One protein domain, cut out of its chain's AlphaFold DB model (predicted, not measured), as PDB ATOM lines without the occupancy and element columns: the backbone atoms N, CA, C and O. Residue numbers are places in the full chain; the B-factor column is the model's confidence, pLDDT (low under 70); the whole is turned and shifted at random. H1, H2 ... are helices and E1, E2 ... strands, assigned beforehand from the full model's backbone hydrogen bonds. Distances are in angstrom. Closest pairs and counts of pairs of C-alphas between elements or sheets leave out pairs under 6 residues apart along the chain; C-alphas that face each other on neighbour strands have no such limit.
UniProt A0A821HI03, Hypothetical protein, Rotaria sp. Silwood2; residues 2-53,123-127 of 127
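AT A GLANCE: This is residues 2 to 53 and 123 to 127 of the 127 residues of the protein "Hypothetical protein" of Rotaria sp. Silwood2 (UniProt A0A821HI03). A long two-stranded hairpin, E1 and E2, has a short third strand, E3, beside E2 away from its turn, and one helix, H1, over one face of the small sheet at that same end. The turn, residues 13 to 18, sticks out at the other end, and an unnamed stretch, residues 40 to 53, runs past E3 and pairs briefly with it. The printed part has 57 residues, with E1, E2, H1 and E3 along the chain; the sheet's order is E1, E2, E3, antiparallel throughout, and the class is mixed, helices and strands. It is only just compact, close to loose, with a radius of gyration of the C-alphas of 11.9 A and spans of 36 by 27 by 19 A.

HOW THE PARTS SIT: E1, residues 5 to 12, and E2, residues 19 to 27, form a hairpin, antiparallel at 164 degrees, with N 9 and O 24 2.8 A apart, within hydrogen-bond range. E2 bends by 53 degrees at residue 22. E3, residues 124 to 126, is E2's other antiparallel neighbour, at 161 degrees, with N 125 and O 25 2.8 A apart. Residues 47 to 48 pair antiparallel with residues 125 to 126 of E3. H1, residues 30 to 39, is on the sheet in two layers, a helix on one face of a sheet, at a height over the sheet of 8.7 A. It lies over E3 and, only just, over E2, with 3 of its 10 C-alphas there. It runs along the strands, at 10 degrees to E3 on the local plane. Its closest C-alphas to E3 are those of Ala 33 and Thr 124, 6.5 A apart. In H1 every O i to N i+4 pair is within hydrogen-bond range.

IN THESE COORDINATES: E1 begins at C-alpha 5 (170.825, 215.288, 208.947) and is 20.0 A long; E2 is 21.6 A long. H1 is 14.3 A long. E3, 6.9 A long, ends at C-alpha 126 (161.870, 217.128, 218.653).

THE WHOLE: The C-alphas farthest apart are those of Leu 15 and Ser 31, 36.2 A. Residues 54 to 122 are not printed, and C-alphas 53 and 123 are 14.8 A apart across the cut. Of the links that are printed whole, E1 to E2 is short and E2 to H1 tight. Residues 52 to 53 have pLDDT under 70.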
ATOM      1  N   TYR A   2     175.769 221.904 213.662       83.62
ATOM      2  CA  TYR A   2     175.334 220.742 214.445       83.62
ATOM      3  C   TYR A   2     175.657 219.317 213.949       83.62
ATOM      4  O   TYR A   2     176.180 218.532 214.732       83.62
ATOM      5  N   GLY A   3     175.447 218.978 212.672       87.94
ATOM      6  CA  GLY A   3     175.781 217.641 212.157       87.94
ATOM      7  C   GLY A   3     175.190 217.306 210.789       87.94
ATOM      8  O   GLY A   3     174.711 218.193 210.083       87.94
ATOM      9  N   SER A   4     175.236 216.025 210.417       94.00
ATOM     10  CA  SER A   4     174.638 215.484 209.196       94.00
ATOM     11  C   SER A   4     173.211 215.019 209.478       94.00
ATOM     12  O   SER A   4     172.973 214.147 210.313       94.00
ATOM     13  N   ILE A   5     172.243 215.612 208.785       92.88
ATOM     14  CA  ILE A   5     170.825 215.288 208.947       92.88
ATOM     15  C   ILE A   5     170.462 214.165 207.973       92.88
ATOM     16  O   ILE A   5     170.691 214.290 206.772       92.88
ATOM     17  N   ILE A   6     169.870 213.089 208.490       93.38
ATOM     18  CA  ILE A   6     169.334 211.985 207.682       93.38
ATOM     19  C   ILE A   6     167.899 212.291 207.255       93.38
ATOM     20  O   ILE A   6     167.517 212.026 206.119       93.38
ATOM     21  N   HIS A   7     167.081 212.810 208.174       91.88
ATOM     22  CA  HIS A   7     165.653 212.963 207.930       91.88
ATOM     23  C   HIS A   7     165.062 214.136 208.707       91.88
ATOM     24  O   HIS A   7     165.441 214.394 209.849       91.88
ATOM     25  N   ILE A   8     164.092 214.819 208.099       93.12
ATOM     26  CA  ILE A   8     163.338 215.913 208.715       93.12
ATOM     27  C   ILE A   8     161.855 215.625 208.519       93.12
ATOM     28  O   ILE A   8     161.407 215.359 207.406       93.12
ATOM     29  N   LYS A   9     161.081 215.701 209.598       91.88
ATOM     30  CA  LYS A   9     159.629 215.539 209.572       91.88
ATOM     31  C   LYS A   9     158.966 216.719 210.255       91.88
ATOM     32  O   LYS A   9     158.929 216.787 211.478       91.88
ATOM     33  N   VAL A  10     158.390 217.610 209.462       93.44
ATOM     34  CA  VAL A  10     157.559 218.701 209.979       93.44
ATOM     35  C   VAL A  10     156.168 218.160 210.287       93.44
ATOM     36  O   VAL A  10     155.588 217.416 209.494       93.44
ATOM     37  N   ILE A  11     155.639 218.501 211.458       92.00
ATOM     38  CA  ILE A  11     154.299 218.094 211.863       92.00
ATOM     39  C   ILE A  11     153.295 219.117 211.347       92.00
ATOM     40  O   ILE A  11     153.300 220.283 211.740       92.00
ATOM     41  N   VAL A  12     152.418 218.642 210.470       93.88
ATOM     42  CA  VAL A  12     151.318 219.405 209.883       93.88
ATOM     43  C   VAL A  12     149.985 218.792 210.299       93.88
ATOM     44  O   VAL A  12     149.895 217.582 210.544       93.88
ATOM     45  N   ASP A  13     148.958 219.624 210.408       93.00
ATOM     46  CA  ASP A  13     147.586 219.154 210.506       93.00
ATOM     47  C   ASP A  13     147.190 218.509 209.173       93.00
ATOM     48  O   ASP A  13     147.349 219.096 208.104       93.00
ATOM     49  N   LYS A  14     146.701 217.269 209.219       89.38
ATOM     50  CA  LYS A  14     146.344 216.519 208.009       89.38
ATOM     51  C   LYS A  14     145.046 217.014 207.371       89.38
ATOM     52  O   LYS A  14     144.813 216.708 206.208       89.38
ATOM     53  N   LEU A  15     144.199 217.709 208.131       92.06
ATOM     54  CA  LEU A  15     142.911 218.213 207.664       92.06
ATOM     55  C   LEU A  15     143.054 219.613 207.067       92.06
ATOM     56  O   LEU A  15     142.536 219.857 205.982       92.06
ATOM     57  N   THR A  16     143.764 220.515 207.754       92.12
ATOM     58  CA  THR A  16     143.927 221.912 207.307       92.12
ATOM     59  C   THR A  16     145.198 222.146 206.492       92.12
ATOM     60  O   THR A  16     145.285 223.130 205.764       92.12
ATOM     61  N   GLY A  17     146.185 221.248 206.580       90.19
ATOM     62  CA  GLY A  17     147.497 221.413 205.949       90.19
ATOM     63  C   GLY A  17     148.419 222.397 206.678       90.19
ATOM     64  O   GLY A  17     149.535 222.633 206.221       90.19
ATOM     65  N   GLU A  18     147.987 222.963 207.806       91.88
ATOM     66  CA  GLU A  18     148.747 223.976 208.535       91.88
ATOM     67  C   GLU A  18     149.858 223.365 209.395       91.88
ATOM     68  O   GLU A  18     149.720 222.294 209.994       91.88
ATOM     69  N   ASN A  19     150.987 224.064 209.492       92.00
ATOM     70  CA  ASN A  19     152.111 223.651 210.321       92.00
ATOM     71  C   ASN A  19     151.762 223.787 211.804       92.00
ATOM     72  O   ASN A  19     151.442 224.872 212.283       92.00
ATOM     73  N   LYS A  20     151.934 222.708 212.573       90.19
ATOM     74  CA  LYS A  20     151.672 222.716 214.022       90.19
ATOM     75  C   LYS A  20     152.775 223.393 214.842       90.19
ATOM     76  O   LYS A  20     152.689 223.400 216.063       90.19
ATOM     77  N   GLY A  21     153.813 223.908 214.184       91.50
ATOM     78  CA  GLY A  21     154.966 224.526 214.836       91.50
ATOM     79  C   GLY A  21     155.950 223.535 215.456       91.50
ATOM     80  O   GLY A  21     156.809 223.968 216.210       91.50
ATOM     81  N   PHE A  22     155.842 222.241 215.129       92.38
ATOM     82  CA  PHE A  22     156.741 221.202 215.632       92.38
ATOM     83  C   PHE A  22     157.409 220.420 214.501       92.38
ATOM     84  O   PHE A  22     156.813 220.214 213.436       92.38
ATOM     85  N   ALA A  23     158.617 219.922 214.743       93.44
ATOM     86  CA  ALA A  23     159.340 219.069 213.812       93.44
ATOM     87  C   ALA A  23     160.211 218.025 214.519       93.44
ATOM     88  O   ALA A  23     160.695 218.215 215.630       93.44
ATOM     89  N   TYR A  24     160.440 216.911 213.827       92.75
ATOM     90  CA  TYR A  24     161.443 215.921 214.190       92.75
ATOM     91  C   TYR A  24     162.632 216.016 213.245       92.75
ATOM     92  O   TYR A  24     162.453 216.046 212.025       92.75
ATOM     93  N   ILE A  25     163.837 216.010 213.798       93.25
ATOM     94  CA  ILE A  25     165.090 216.025 213.043       93.25
ATOM     95  C   ILE A  25     165.906 214.810 213.465       93.25
ATOM     96  O   ILE A  25     166.292 214.702 214.625       93.25
ATOM     97  N   SER A  26     166.178 213.905 212.531       91.50
ATOM     98  CA  SER A  26     167.028 212.735 212.748       91.50
ATOM     99  C   SER A  26     168.430 212.997 212.210       91.50
ATOM    100  O   SER A  26     168.613 213.230 211.013       91.50
ATOM    101  N   PHE A  27     169.418 212.931 213.094       92.81
ATOM    102  CA  PHE A  27     170.837 213.077 212.795       92.81
ATOM    103  C   PHE A  27     171.490 211.729 212.487       92.81
ATOM    104  O   PHE A  27     171.007 210.667 212.888       92.81
ATOM    105  N   SER A  28     172.627 211.790 211.796       92.06
ATOM    106  CA  SER A  28     173.453 210.629 211.473       92.06
ATOM    107  C   SER A  28     174.079 210.000 212.711       92.06
ATOM    108  O   SER A  28     174.173 208.778 212.820       92.06
ATOM    109  N   LYS A  29     174.454 210.831 213.686       91.12
ATOM    110  CA  LYS A  29     175.073 210.391 214.938       91.12
ATOM    111  C   LYS A  29     174.352 210.985 216.139       91.12
ATOM    112  O   LYS A  29     173.914 212.130 216.110       91.12
ATOM    113  N   ALA A  30     174.307 210.232 217.236       89.25
ATOM    114  CA  ALA A  30     173.769 210.728 218.500       89.25
ATOM    115  C   ALA A  30     174.596 211.898 219.067       89.25
ATOM    116  O   ALA A  30     174.033 212.845 219.601       89.25
ATOM    117  N   SER A  31     175.919 211.894 218.858       90.94
ATOM    118  CA  SER A  31     176.798 213.008 219.241       90.94
ATOM    119  C   SER A  31     176.435 214.322 218.541       90.94
ATOM    120  O   SER A  31     176.532 215.387 219.136       90.94
ATOM    121  N   GLU A  32     176.002 214.248 217.280       92.62
ATOM    122  CA  GLU A  32     175.561 215.412 216.504       92.62
ATOM    123  C   GLU A  32     174.217 215.943 217.016       92.62
ATOM    124  O   GLU A  32     174.044 217.153 217.143       92.62
ATOM    125  N   ALA A  33     173.290 215.046 217.368       91.44
ATOM    126  CA  ALA A  33     172.019 215.416 217.987       91.44
ATOM    127  C   ALA A  33     172.218 216.050 219.372       91.44
ATOM    128  O   ALA A  33     171.583 217.053 219.677       91.44
ATOM    129  N   ALA A  34     173.122 215.510 220.193       91.12
ATOM    130  CA  ALA A  34     173.461 216.091 221.491       91.12
ATOM    131  C   ALA A  34     174.041 217.504 221.332       91.12
ATOM    132  O   ALA A  34     173.552 218.441 221.953       91.12
ATOM    133  N   TYR A  35     174.992 217.680 220.413       91.69
ATOM    134  CA  TYR A  35     175.560 218.995 220.122       91.69
ATOM    135  C   TYR A  35     174.503 219.981 219.586       91.69
ATOM    136  O   TYR A  35     174.513 221.156 219.938       91.69
ATOM    137  N   ALA A  36     173.545 219.513 218.776       92.69
ATOM    138  CA  ALA A  36     172.409 220.324 218.331       92.69
ATOM    139  C   ALA A  36     171.492 220.753 219.486       92.69
ATOM    140  O   ALA A  36     171.020 221.883 219.493       92.69
ATOM    141  N   LEU A  37     171.233 219.854 220.438       91.56
ATOM    142  CA  LEU A  37     170.392 220.115 221.605       91.56
ATOM    143  C   LEU A  37     170.993 221.207 222.507       91.56
ATOM    144  O   LEU A  37     170.250 222.026 223.039       91.56
ATOM    145  N   GLU A  38     172.318 221.204 222.677       91.00
ATOM    146  CA  GLU A  38     173.040 222.121 223.570       91.00
ATOM    147  C   GLU A  38     173.294 223.499 222.940       91.00
ATOM    148  O   GLU A  38     173.201 224.513 223.626       91.00
ATOM    149  N   GLU A  39     173.582 223.550 221.636       92.12
ATOM    150  CA  GLU A  39     174.018 224.777 220.953       92.12
ATOM    151  C   GLU A  39     172.935 225.445 220.086       92.12
ATOM    152  O   GLU A  39     173.208 226.445 219.406       92.12
ATOM    153  N   CYS A  40     171.717 224.897 220.010       91.12
ATOM    154  CA  CYS A  40     170.628 225.587 219.316       91.12
ATOM    155  C   CYS A  40     169.979 226.665 220.188       91.12
ATOM    156  O   CYS A  40     170.121 226.700 221.408       91.12
ATOM    157  N   ASP A  41     169.217 227.543 219.537       93.06
ATOM    158  CA  ASP A  41     168.502 228.601 220.237       93.06
ATOM    159  C   ASP A  41     167.484 227.999 221.233       93.06
ATOM    160  O   ASP A  41     166.654 227.166 220.832       93.06
ATOM    161  N   PRO A  42     167.510 228.401 222.520       90.62
ATOM    162  CA  PRO A  42     166.576 227.910 223.529       90.62
ATOM    163  C   PRO A  42     165.108 228.227 223.208       90.62
ATOM    164  O   PRO A  42     164.217 227.588 223.774       90.62
ATOM    165  N   CYS A  43     164.822 229.153 222.284       92.19
ATOM    166  CA  CYS A  43     163.468 229.403 221.791       92.19
ATOM    167  C   CYS A  43     162.815 228.158 221.166       92.19
ATOM    168  O   CYS A  43     161.600 228.000 221.291       92.19
ATOM    169  N   TYR A  44     163.602 227.259 220.562       90.31
ATOM    170  CA  TYR A  44     163.094 226.019 219.964       90.31
ATOM    171  C   TYR A  44     162.826 224.912 220.987       90.31
ATOM    172  O   TYR A  44     162.166 223.937 220.654       90.31
ATOM    173  N   LYS A  45     163.316 225.051 222.230       92.69
ATOM    174  CA  LYS A  45     163.127 224.076 223.324       92.69
ATOM    175  C   LYS A  45     163.325 222.622 222.859       92.69
ATOM    176  O   LYS A  45     162.440 221.791 223.103       92.69
ATOM    177  N   PRO A  46     164.454 222.312 222.193       92.56
ATOM    178  CA  PRO A  46     164.665 220.997 221.620       92.56
ATOM    179  C   PRO A  46     164.665 219.936 222.727       92.56
ATOM    180  O   PRO A  46     165.085 220.179 223.862       92.56
ATOM    181  N   LYS A  47     164.192 218.738 222.402       91.69
ATOM    182  CA  LYS A  47     164.204 217.575 223.294       91.69
ATOM    183  C   LYS A  47     164.564 216.331 222.509       91.69
ATOM    184  O   LYS A  47     164.265 216.245 221.321       91.69
ATOM    185  N   PHE A  48     165.160 215.341 223.166       91.44
ATOM    186  CA  PHE A  48     165.281 214.023 222.550       91.44
ATOM    187  C   PHE A  48     163.889 213.482 222.238       91.44
ATOM    188  O   PHE A  48     162.981 213.545 223.069       91.44
ATOM    189  N   ALA A  49     163.715 212.989 221.016       89.75
ATOM    190  CA  ALA A  49     162.472 212.357 220.632       89.75
ATOM    191  C   ALA A  49     162.314 211.050 221.411       89.75
ATOM    192  O   ALA A  49     163.246 210.243 221.482       89.75
ATOM    193  N   GLU A  50     161.116 210.846 221.954       85.75
ATOM    194  CA  GLU A  50     160.719 209.569 222.536       85.75
ATOM    195  C   GLU A  50     160.884 208.453 221.491       85.75
ATOM    196  O   GLU A  50     160.518 208.644 220.322       85.75
ATOM    197  N   PRO A  51     161.430 207.286 221.867       72.00
ATOM    198  CA  PRO A  51     161.611 206.182 220.942       72.00
ATOM    199  C   PRO A  51     160.245 205.685 220.467       72.00
ATOM    200  O   PRO A  51     159.500 205.011 221.179       72.00
ATOM    201  N   PHE A  52     159.906 206.001 219.223       64.44
ATOM    202  CA  PHE A  52     158.707 205.467 218.603       64.44
ATOM    203  C   PHE A  52     158.940 203.984 218.323       64.44
ATOM    204  O   PHE A  52     159.708 203.626 217.426       64.44
ATOM    205  N   SER A  53     158.253 203.105 219.059       59.81
ATOM    206  CA  SER A  53     158.067 201.726 218.611       59.81
ATOM    207  C   SER A  53     157.303 201.794 217.295       59.81
ATOM    208  O   SER A  53     156.089 201.978 217.226       59.81
ATOM    209  N   SER A 123     169.411 209.731 218.366       87.69
ATOM    210  CA  SER A 123     169.881 210.619 217.299       87.69
ATOM    211  C   SER A 123     168.776 211.519 216.738       87.69
ATOM    212  O   SER A 123     169.010 212.233 215.767       87.69
ATOM    213  N   THR A 124     167.564 211.489 217.304       90.88
ATOM    214  CA  THR A 124     166.431 212.293 216.826       90.88
ATOM    215  C   THR A 124     166.017 213.328 217.863       90.88
ATOM    216  O   THR A 124     165.773 212.995 219.022       90.88
ATOM    217  N   LEU A 125     165.891 214.578 217.425       92.06
ATOM    218  CA  LEU A 125     165.374 215.689 218.216       92.06
ATOM    219  C   LEU A 125     163.940 216.032 217.816       92.06
ATOM    220  O   LEU A 125     163.569 215.912 216.650       92.06
ATOM    221  N   PHE A 126     163.163 216.479 218.795       92.44
ATOM    222  CA  PHE A 126     161.870 217.128 218.653       92.44
ATOM    223  C   PHE A 126     162.018 218.600 219.032       92.44
ATOM    224  O   PHE A 126     162.558 218.906 220.095       92.44
ATOM    225  N   ILE A 127     161.540 219.477 218.162       92.38
ATOM    226  CA  ILE A 127     161.488 220.935 218.321       92.38
ATOM    227  C   ILE A 127     160.056 221.402 218.123       92.38
ATOM    228  O   ILE A 127     159.366 220.786 217.276       92.38
TER     229      ILE A 127